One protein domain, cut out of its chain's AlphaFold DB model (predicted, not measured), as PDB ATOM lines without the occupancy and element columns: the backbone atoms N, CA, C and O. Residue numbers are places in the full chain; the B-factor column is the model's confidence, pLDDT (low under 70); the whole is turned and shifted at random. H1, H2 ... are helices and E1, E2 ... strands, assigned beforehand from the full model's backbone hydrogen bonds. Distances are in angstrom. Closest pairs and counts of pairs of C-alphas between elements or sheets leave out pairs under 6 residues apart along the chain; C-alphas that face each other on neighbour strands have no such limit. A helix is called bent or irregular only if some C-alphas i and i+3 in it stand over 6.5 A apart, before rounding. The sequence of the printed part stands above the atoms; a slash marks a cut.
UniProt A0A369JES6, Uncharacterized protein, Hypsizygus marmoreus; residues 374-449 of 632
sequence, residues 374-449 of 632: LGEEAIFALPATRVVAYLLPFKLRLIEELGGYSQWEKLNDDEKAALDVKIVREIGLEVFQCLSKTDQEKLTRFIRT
ATOM      1  N   LEU A 374     173.817 185.115 234.650       96.00
ATOM      2  CA  LEU A 374     173.128 186.181 235.394       96.00
ATOM      3  C   LEU A 374     173.524 187.583 234.898       96.00
ATOM      4  O   LEU A 374     172.687 188.484 234.879       96.00
ATOM      5  N   GLY A 375     174.775 187.761 234.465       95.38
ATOM      6  CA  GLY A 375     175.243 188.987 233.821       95.38
ATOM      7  C   GLY A 375     174.611 189.219 232.449       95.38
ATOM      8  O   GLY A 375     174.082 190.299 232.189       95.38
ATOM      9  N   GLU A 376     174.614 188.198 231.590       93.62
ATOM     10  CA  GLU A 376     173.960 188.209 230.275       93.62
ATOM     11  C   GLU A 376     172.464 188.532 230.404       93.62
ATOM     12  O   GLU A 376     171.982 189.468 229.771       93.62
ATOM     13  N   GLU A 377     171.736 187.818 231.268       94.44
ATOM     14  CA  GLU A 377     170.305 188.028 231.520       94.44
ATOM     15  C   GLU A 377     170.009 189.451 232.022       94.44
ATOM     16  O   GLU A 377     169.076 190.091 231.533       94.44
ATOM     17  N   ALA A 378     170.826 189.990 232.934       93.44
ATOM     18  CA  ALA A 378     170.678 191.364 233.417       93.44
ATOM     19  C   ALA A 378     170.942 192.412 232.323       93.44
ATOM     20  O   ALA A 378     170.223 193.408 232.241       93.44
ATOM     21  N   ILE A 379     171.928 192.184 231.448       92.69
ATOM     22  CA  ILE A 379     172.224 193.067 230.311       92.69
ATOM     23  C   ILE A 379     171.103 193.000 229.261       92.69
ATOM     24  O   ILE A 379     170.655 194.044 228.787       92.69
ATOM     25  N   PHE A 380     170.600 191.806 228.928       91.38
ATOM     26  CA  PHE A 380     169.499 191.629 227.970       91.38
ATOM     27  C   PHE A 380     168.145 192.136 228.492       91.38
ATOM     28  O   PHE A 380     167.284 192.498 227.690       91.38
ATOM     29  N   ALA A 381     167.950 192.210 229.813       92.25
ATOM     30  CA  ALA A 381     166.769 192.822 230.423       92.25
ATOM     31  C   ALA A 381     166.763 194.366 230.348       92.25
ATOM     32  O   ALA A 381     165.712 194.988 230.532       92.25
ATOM     33  N   LEU A 382     167.907 195.008 230.079       90.56
ATOM     34  CA  LEU A 382     167.995 196.462 229.946       90.56
ATOM     35  C   LEU A 382     167.592 196.934 228.536       90.56
ATOM     36  O   LEU A 382     167.996 196.344 227.535       90.56
ATOM     37  N   PRO A 383     166.878 198.072 228.408       90.88
ATOM     38  CA  PRO A 383     166.702 198.732 227.118       90.88
ATOM     39  C   PRO A 383     168.061 199.059 226.488       90.88
ATOM     40  O   PRO A 383     168.943 199.580 227.170       90.88
ATOM     41  N   ALA A 384     168.216 198.844 225.178       85.12
ATOM     42  CA  ALA A 384     169.487 199.043 224.466       85.12
ATOM     43  C   ALA A 384     170.109 200.445 224.670       85.12
ATOM     44  O   ALA A 384     171.327 200.586 224.734       85.12
ATOM     45  N   THR A 385     169.279 201.478 224.858       84.94
ATOM     46  CA  THR A 385     169.706 202.856 225.171       84.94
ATOM     47  C   THR A 385     170.348 203.022 226.554       84.94
ATOM     48  O   THR A 385     171.013 204.025 226.795       84.94
ATOM     49  N   ARG A 386     170.162 202.063 227.470       88.56
ATOM     50  CA  ARG A 386     170.750 202.041 228.820       88.56
ATOM     51  C   ARG A 386     171.928 201.080 228.959       88.56
ATOM     52  O   ARG A 386     172.758 201.316 229.829       88.56
ATOM     53  N   VAL A 387     172.041 200.058 228.105       88.12
ATOM     54  CA  VAL A 387     173.139 199.069 228.151       88.12
ATOM     55  C   VAL A 387     174.511 199.754 228.137       88.12
ATOM     56  O   VAL A 387     175.331 199.484 229.007       88.12
ATOM     57  N   VAL A 388     174.743 200.710 227.229       85.38
ATOM     58  CA  VAL A 388     176.026 201.441 227.154       85.38
ATOM     59  C   VAL A 388     176.328 202.195 228.456       85.38
ATOM     60  O   VAL A 388     177.440 202.111 228.969       85.38
ATOM     61  N   ALA A 389     175.335 202.885 229.025       86.44
ATOM     62  CA  ALA A 389     175.491 203.630 230.276       86.44
ATOM     63  C   ALA A 389     175.711 202.719 231.499       86.44
ATOM     64  O   ALA A 389     176.334 203.148 232.467       86.44
ATOM     65  N   TYR A 390     175.223 201.475 231.453       87.56
ATOM     66  CA  TYR A 390     175.411 200.480 232.510       87.56
ATOM     67  C   TYR A 390     176.764 199.756 232.416       87.56
ATOM     68  O   TYR A 390     177.398 199.524 233.440       87.56
ATOM     69  N   LEU A 391     177.249 199.459 231.204       89.81
ATOM     70  CA  LEU A 391     178.546 198.801 230.987       89.81
ATOM     71  C   LEU A 391     179.747 199.749 231.143       89.81
ATOM     72  O   LEU A 391     180.816 199.324 231.584       89.81
ATOM     73  N   LEU A 392     179.594 201.032 230.791       88.62
ATOM     74  CA  LEU A 392     180.700 201.997 230.769       88.62
ATOM     75  C   LEU A 392     181.460 202.121 232.114       88.62
ATOM     76  O   LEU A 392     182.689 202.104 232.071       88.62
ATOM     77  N   PRO A 393     180.818 202.159 233.304       90.12
ATOM     78  CA  PRO A 393     181.528 202.200 234.590       90.12
ATOM     79  C   PRO A 393     182.354 200.945 234.917       90.12
ATOM     80  O   PRO A 393     183.320 201.031 235.672       90.12
ATOM     81  N   PHE A 394     182.002 199.776 234.375       90.19
ATOM     82  CA  PHE A 394     182.827 198.569 234.502       90.19
ATOM     83  C   PHE A 394     184.010 198.632 233.536       90.19
ATOM     84  O   PHE A 394     185.149 198.392 233.929       90.19
ATOM     85  N   LYS A 395     183.759 199.036 232.284       89.94
ATOM     86  CA  LYS A 395     184.800 199.114 231.254       89.94
ATOM     87  C   LYS A 395     185.855 200.182 231.554       89.94
ATOM     88  O   LYS A 395     187.031 199.937 231.320       89.94
ATOM     89  N   LEU A 396     185.465 201.318 232.139       90.56
ATOM     90  CA  LEU A 396     186.405 202.335 232.624       90.56
ATOM     91  C   LEU A 396     187.283 201.803 233.767       90.56
ATOM     92  O   LEU A 396     188.503 201.873 233.649       90.56
ATOM     93  N   ARG A 397     186.693 201.182 234.803       90.25
ATOM     94  CA  ARG A 397     187.458 200.542 235.893       90.25
ATOM     95  C   ARG A 397     188.447 199.500 235.368       90.25
ATOM     96  O   ARG A 397     189.594 199.481 235.793       90.25
ATOM     97  N   LEU A 398     188.035 198.669 234.410       90.12
ATOM     98  CA  LEU A 398     188.906 197.646 233.830       90.12
ATOM     99  C   LEU A 398     190.056 198.247 233.001       90.12
ATOM    100  O   LEU A 398     191.174 197.739 233.034       90.12
ATOM    101  N   ILE A 399     189.812 199.354 232.296       91.12
ATOM    102  CA  ILE A 399     190.860 200.113 231.599       91.12
ATOM    103  C   ILE A 399     191.841 200.746 232.603       91.12
ATOM    104  O   ILE A 399     193.041 200.775 232.337       91.12
ATOM    105  N   GLU A 400     191.368 201.209 233.763       92.25
ATOM    106  CA  GLU A 400     192.218 201.707 234.856       92.25
ATOM    107  C   GLU A 400     193.053 200.578 235.495       92.25
ATOM    108  O   GLU A 400     194.267 200.740 235.634       92.25
ATOM    109  N   GLU A 401     192.457 199.410 235.782       89.94
ATOM    110  CA  GLU A 401     193.156 198.196 236.263       89.94
ATOM    111  C   GLU A 401     194.303 197.769 235.328       89.94
ATOM    112  O   GLU A 401     195.354 197.325 235.790       89.94
ATOM    113  N   LEU A 402     194.129 197.937 234.013       90.06
ATOM    114  CA  LEU A 402     195.123 197.605 232.985       90.06
ATOM    115  C   LEU A 402     196.245 198.649 232.830       90.06
ATOM    116  O   LEU A 402     197.113 198.490 231.970       90.06
ATOM    117  N   GLY A 403     196.260 199.715 233.637       91.69
ATOM    118  CA  GLY A 403     197.244 200.798 233.535       91.69
ATOM    119  C   GLY A 403     196.881 201.883 232.514       91.69
ATOM    120  O   GLY A 403     197.760 202.612 232.051       91.69
ATOM    121  N   GLY A 404     195.599 202.004 232.169       92.19
ATOM    122  CA  GLY A 404     195.040 203.080 231.357       92.19
ATOM    123  C   GLY A 404     194.814 202.739 229.881       92.19
ATOM    124  O   GLY A 404     195.241 201.713 229.348       92.19
ATOM    125  N   TYR A 405     194.138 203.662 229.193       90.69
ATOM    126  CA  TYR A 405     193.657 203.500 227.816       90.69
ATOM    127  C   TYR A 405     194.763 203.137 226.801       90.69
ATOM    128  O   TYR A 405     194.543 202.335 225.898       90.69
ATOM    129  N   SER A 406     195.988 203.637 227.002       91.12
ATOM    130  CA  SER A 406     197.149 203.339 226.148       91.12
ATOM    131  C   SER A 406     197.697 201.911 226.284       91.12
ATOM    132  O   SER A 406     198.527 201.503 225.471       91.12
ATOM    133  N   GLN A 407     197.261 201.146 227.290       90.75
ATOM    134  CA  GLN A 407     197.498 199.701 227.372       90.75
ATOM    135  C   GLN A 407     196.327 198.932 226.748       90.75
ATOM    136  O   GLN A 407     196.559 198.018 225.963       90.75
ATOM    137  N   TRP A 408     195.085 199.364 227.005       89.31
ATOM    138  CA  TRP A 408     193.876 198.794 226.394       89.31
ATOM    139  C   TRP A 408     193.921 198.791 224.857       89.31
ATOM    140  O   TRP A 408     193.553 197.795 224.236       89.31
ATOM    141  N   GLU A 409     194.404 199.862 224.214       92.00
ATOM    142  CA  GLU A 409     194.495 199.902 222.745       92.00
ATOM    143  C   GLU A 409     195.455 198.861 222.153       92.00
ATOM    144  O   GLU A 409     195.187 198.373 221.054       92.00
ATOM    145  N   LYS A 410     196.519 198.481 222.877       92.94
ATOM    146  CA  LYS A 410     197.529 197.502 222.426       92.94
ATOM    147  C   LYS A 410     197.022 196.064 222.411       92.94
ATOM    148  O   LYS A 410     197.621 195.234 221.732       92.94
ATOM    149  N   LEU A 411     195.974 195.774 223.180       92.62
ATOM    150  CA  LEU A 411     195.368 194.449 223.227       92.62
ATOM    151  C   LEU A 411     194.739 194.111 221.873       92.62
ATOM    152  O   LEU A 411     194.188 194.984 221.198       92.62
ATOM    153  N   ASN A 412     194.785 192.848 221.473       94.19
ATOM    154  CA  ASN A 412     194.046 192.378 220.305       94.19
ATOM    155  C   ASN A 412     192.544 192.212 220.624       94.19
ATOM    156  O   ASN A 412     192.106 192.374 221.766       94.19
ATOM    157  N   ASP A 413     191.734 191.931 219.605       91.31
ATOM    158  CA  ASP A 413     190.278 191.886 219.769       91.31
ATOM    159  C   ASP A 413     189.796 190.660 220.572       91.31
ATOM    160  O   ASP A 413     188.802 190.771 221.288       91.31
ATOM    161  N   ASP A 414     190.533 189.540 220.560       90.31
ATOM    162  CA  ASP A 414     190.239 188.367 221.401       90.31
ATOM    163  C   ASP A 414     190.543 188.653 222.886       90.31
ATOM    164  O   ASP A 414     189.763 188.295 223.771       90.31
ATOM    165  N   GLU A 415     191.641 189.363 223.175       90.94
ATOM    166  CA  GLU A 415     191.986 189.835 224.527       90.94
ATOM    167  C   GLU A 415     190.932 190.819 225.058       90.94
ATOM    168  O   GLU A 415     190.471 190.688 226.196       90.94
ATOM    169  N   LYS A 416     190.489 191.767 224.222       89.44
ATOM    170  CA  LYS A 416     189.402 192.706 224.549       89.44
ATOM    171  C   LYS A 416     188.073 191.978 224.780       89.44
ATOM    172  O   LYS A 416     187.361 192.322 225.722       89.44
ATOM    173  N   ALA A 417     187.760 190.949 223.991       88.75
ATOM    174  CA  ALA A 417     186.563 190.127 224.176       88.75
ATOM    175  C   ALA A 417     186.608 189.315 225.484       88.75
ATOM    176  O   ALA A 417     185.620 189.282 226.218       88.75
ATOM    177  N   ALA A 418     187.753 188.718 225.833       88.44
ATOM    178  CA  ALA A 418     187.933 188.018 227.109       88.44
ATOM    179  C   ALA A 418     187.769 188.959 228.322       88.44
ATOM    180  O   ALA A 418     187.207 188.572 229.351       88.44
ATOM    181  N   LEU A 419     188.203 190.215 228.191       89.69
ATOM    182  CA  LEU A 419     188.010 191.261 229.196       89.69
ATOM    183  C   LEU A 419     186.550 191.738 229.289       89.69
ATOM    184  O   LEU A 419     186.047 191.938 230.393       89.69
ATOM    185  N   ASP A 420     185.824 191.835 228.175       89.75
ATOM    186  CA  ASP A 420     184.379 192.098 228.212       89.75
ATOM    187  C   ASP A 420     183.598 190.939 228.867       89.75
ATOM    188  O   ASP A 420     182.638 191.180 229.602       89.75
ATOM    189  N   VAL A 421     184.054 189.688 228.731       89.75
ATOM    190  CA  VAL A 421     183.497 188.544 229.481       89.75
ATOM    191  C   VAL A 421     183.751 188.663 230.998       89.75
ATOM    192  O   VAL A 421     182.867 188.304 231.783       89.75
ATOM    193  N   LYS A 422     184.888 189.233 231.444       90.81
ATOM    194  CA  LYS A 422     185.121 189.577 232.870       90.81
ATOM    195  C   LYS A 422     184.069 190.577 233.371       90.81
ATOM    196  O   LYS A 422     183.505 190.358 234.439       90.81
ATOM    197  N   ILE A 423     183.744 191.609 232.586       91.88
ATOM    198  CA  ILE A 423     182.712 192.608 232.931       91.88
ATOM    199  C   ILE A 423     181.333 191.956 233.097       91.88
ATOM    200  O   ILE A 423     180.660 192.181 234.102       91.88
ATOM    201  N   VAL A 424     180.919 191.113 232.146       93.19
ATOM    202  CA  VAL A 424     179.639 190.382 232.219       93.19
ATOM    203  C   VAL A 424     179.573 189.524 233.488       93.19
ATOM    204  O   VAL A 424     178.571 189.533 234.204       93.19
ATOM    205  N   ARG A 425     180.665 188.831 233.823       94.31
ATOM    206  CA  ARG A 425     180.786 188.017 235.039       94.31
ATOM    207  C   ARG A 425     180.736 188.845 236.334       94.31
ATOM    208  O   ARG A 425     180.187 188.370 237.326       94.31
ATOM    209  N   GLU A 426     181.299 190.054 236.349       92.75
ATOM    210  CA  GLU A 426     181.233 190.978 237.493       92.75
ATOM    211  C   GLU A 426     179.809 191.500 237.727       92.75
ATOM    212  O   GLU A 426     179.315 191.438 238.852       92.75
ATOM    213  N   ILE A 427     179.106 191.902 236.665       93.50
ATOM    214  CA  ILE A 427     177.678 192.262 236.713       93.50
ATOM    215  C   ILE A 427     176.851 191.092 237.262       93.50
ATOM    216  O   ILE A 427     176.027 191.259 238.161       93.50
ATOM    217  N   GLY A 428     177.118 189.880 236.778       95.81
ATOM    218  CA  GLY A 428     176.484 188.664 237.275       95.81
ATOM    219  C   GLY A 428     176.748 188.366 238.752       95.81
ATOM    220  O   GLY A 428     175.892 187.776 239.412       95.81
ATOM    221  N   LEU A 429     177.890 188.797 239.297       95.94
ATOM    222  CA  LEU A 429     178.204 188.691 240.723       95.94
ATOM    223  C   LEU A 429     177.404 189.693 241.561       95.94
ATOM    224  O   LEU A 429     176.896 189.305 242.613       95.94
ATOM    225  N   GLU A 430     177.234 190.932 241.095       94.31
ATOM    226  CA  GLU A 430     176.343 191.909 241.741       94.31
ATOM    227  C   GLU A 430     174.895 191.381 241.773       94.31
ATOM    228  O   GLU A 430     174.264 191.339 242.833       94.31
ATOM    229  N   VAL A 431     174.398 190.870 240.638       95.88
ATOM    230  CA  VAL A 431     173.066 190.249 240.519       95.88
ATOM    231  C   VAL A 431     172.924 189.042 241.450       95.88
ATOM    232  O   VAL A 431     171.950 188.958 242.196       95.88
ATOM    233  N   PHE A 432     173.904 188.132 241.459       96.56
ATOM    234  CA  PHE A 432     173.904 186.951 242.323       96.56
ATOM    235  C   PHE A 432     173.867 187.318 243.813       96.56
ATOM    236  O   PHE A 432     173.104 186.722 244.572       96.56
ATOM    237  N   GLN A 433     174.639 188.326 244.235       96.50
ATOM    238  CA  GLN A 433     174.639 188.814 245.619       96.50
ATOM    239  C   GLN A 433     173.295 189.435 246.031       96.50
ATOM    240  O   GLN A 433     172.931 189.355 247.205       96.50
ATOM    241  N   CYS A 434     172.534 189.991 245.082       95.94
ATOM    242  CA  CYS A 434     171.186 190.519 245.318       95.94
ATOM    243  C   CYS A 434     170.094 189.434 245.413       95.94
ATOM    244  O   CYS A 434     168.990 189.726 245.874       95.94
ATOM    245  N   LEU A 435     170.368 188.189 245.001       96.06
ATOM    246  CA  LEU A 435     169.425 187.074 245.156       96.06
ATOM    247  C   LEU A 435     169.249 186.688 246.631       96.06
ATOM    248  O   LEU A 435     170.157 186.849 247.449       96.06
ATOM    249  N   SER A 436     168.103 186.089 246.974       96.94
ATOM    250  CA  SER A 436     167.908 185.528 248.316       96.94
ATOM    251  C   SER A 436     168.916 184.403 248.584       96.94
ATOM    252  O   SER A 436     169.270 183.654 247.669       96.94
ATOM    253  N   LYS A 437     169.345 184.221 249.843       95.56
ATOM    254  CA  LYS A 437     170.255 183.121 250.227       95.56
ATOM    255  C   LYS A 437     169.738 181.758 249.756       95.56
ATOM    256  O   LYS A 437     170.495 180.963 249.213       95.56
ATOM    257  N   THR A 438     168.431 181.535 249.871       95.06
ATOM    258  CA  THR A 438     167.743 180.319 249.425       95.06
ATOM    259  C   THR A 438     167.858 180.086 247.914       95.06
ATOM    260  O   THR A 438     167.827 178.941 247.472       95.06
ATOM    261  N   ASP A 439     167.980 181.141 247.105       93.94
ATOM    262  CA  ASP A 439     168.118 181.045 245.646       93.94
ATOM    263  C   ASP A 439     169.588 180.957 245.214       93.94
ATOM    264  O   ASP A 439     169.917 180.138 244.355       93.94
ATOM    265  N   GLN A 440     170.487 181.669 245.906       93.38
ATOM    266  CA  GLN A 440     171.934 181.442 245.823       93.38
ATOM    267  C   GLN A 440     172.270 179.961 246.106       93.38
ATOM    268  O   GLN A 440     172.961 179.314 245.316       93.38
ATOM    269  N   GLU A 441     171.700 179.374 247.167       91.19
ATOM    270  CA  GLU A 441     171.834 177.953 247.539       91.19
ATOM    271  C   GLU A 441     171.175 176.966 246.558       91.19
ATOM    272  O   GLU A 441     171.532 175.785 246.549       91.19
ATOM    273  N   LYS A 442     170.182 177.391 245.763       90.12
ATOM    274  CA  LYS A 442     169.591 176.552 244.700       90.12
ATOM    275  C   LYS A 442     170.507 176.504 243.484       90.12
ATOM    276  O   LYS A 442     170.768 175.414 242.982       90.12
ATOM    277  N   LEU A 443     170.984 177.665 243.030       90.38
ATOM    278  CA  LEU A 443     171.829 177.801 241.839       90.38
ATOM    279  C   LEU A 443     173.202 177.146 242.042       90.38
ATOM    280  O   LEU A 443     173.654 176.365 241.206       90.38
ATOM    281  N   THR A 444     173.842 177.415 243.180       91.88
ATOM    282  CA  THR A 444     175.192 176.917 243.496       91.88
ATOM    283  C   THR A 444     175.221 175.476 244.010       91.88
ATOM    284  O   THR A 444     176.297 174.938 244.268       91.88
ATOM    285  N   ARG A 445     174.060 174.816 244.150       90.50
ATOM    286  CA  ARG A 445     173.972 173.452 244.681       90.50
ATOM    287  C   ARG A 445     174.755 172.471 243.816       90.50
ATOM    288  O   ARG A 445     174.349 172.153 242.698       90.50
ATOM    289  N   PHE A 446     175.826 171.935 244.385       93.69
ATOM    290  CA  PHE A 446     176.694 170.983 243.715       93.69
ATOM    291  C   PHE A 446     177.068 169.851 244.676       93.69
ATOM    292  O   PHE A 446     177.683 170.076 245.714       93.69
ATOM    293  N   ILE A 447     176.613 168.632 244.380       92.31
ATOM    294  CA  ILE A 447     176.687 167.490 245.305       92.31
ATOM    295  C   ILE A 447     177.799 166.527 244.872       92.31
ATOM    296  O   ILE A 447     177.864 166.148 243.706       92.31
ATOM    297  N   ARG A 448     178.646 166.072 245.806       89.06
ATOM    298  CA  ARG A 448     179.648 165.021 245.550       89.06
ATOM    299  C   ARG A 448     179.224 163.681 246.151       89.06
ATOM    300  O   ARG A 448     179.193 163.529 247.373       89.06
ATOM    301  N   THR A 449     178.972 162.673 245.319       82.94
ATOM    302  CA  THR A 449     178.696 161.299 245.763       82.94
ATOM    303  C   THR A 449     179.949 160.428 245.652       82.94
ATOM    304  O   THR A 449     180.227 159.838 244.615       82.94
TER     305      THR A 449
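Overview. This is residues 374 to 449 of the 632 residues of an uncharacterized protein of Hypsizygus marmoreus (UniProt A0A369JES6). A long helix, H4, runs through the middle of a loose, flat model, and H1 and H2 pack crosswise on neighbouring stretches of it. Short H3 follows at the far end of H2, H5 follows the end of H4, and a tail, residues 444 to 449, sticks out. The 76 printed residues hold five named helices and then one named strand, in the order H1, H2, H3, H4, H5, E1, and the class is mostly helix. The radius of gyration of the C-alphas is 15.4 A, and the spans are 47 by 35 by 18 A.

Arrangement. H4, residues 413 to 434, touches H1, residues 374 to 380, with residues 424 to 432 alone; the closest C-alphas, of Gly 375 and Gly 428, are 3.7 A apart. Their lines are about perpendicular, at 74 degrees. H2, residues 384 to 401, touches H4 with residues 391 to 398 alone, closest at the C-alphas of Phe 394 and Ile 423, 6.2 A, about perpendicular at 73 degrees. H2 has a kink of 29 degrees near residue 393 and is only just irregular, with C-alphas 385 and 388 6.8 A apart. H3, residues 405 to 408, and H2 only just touch, only at the corner, with 3 pairs of C-alphas within 8 A; the closest are Ile 399 and Tyr 405, 5.8 A. H5, residues 437 to 443, is close to H4 but not clearly touching, the closest C-alphas being Phe 432 and Gln 440, 6.8 A. E1, residues 447 to 449, pairs with no named strand and is apart from H5. Every O i to N i+4 pair is within hydrogen-bond range in H1, H4 and H5, and 10 of 14 in H2; H3 is too short for such a pair.

Along the chain. H4 is 31.9 A long, from C-alpha 413 at (190.278, 191.886, 219.769), and H2 is 26.5 A. H1 begins at C-alpha 374, (173.128, 186.181, 235.394), and E1 ends at C-alpha 449, (178.696, 161.299, 245.763).

Size, cuts and confidence. The C-alphas farthest apart, of Ser 406 and Thr 449, are 49.9 A apart. The printed part has no cut, its five links are tight, and no printed residue is under 70 in pLDDT.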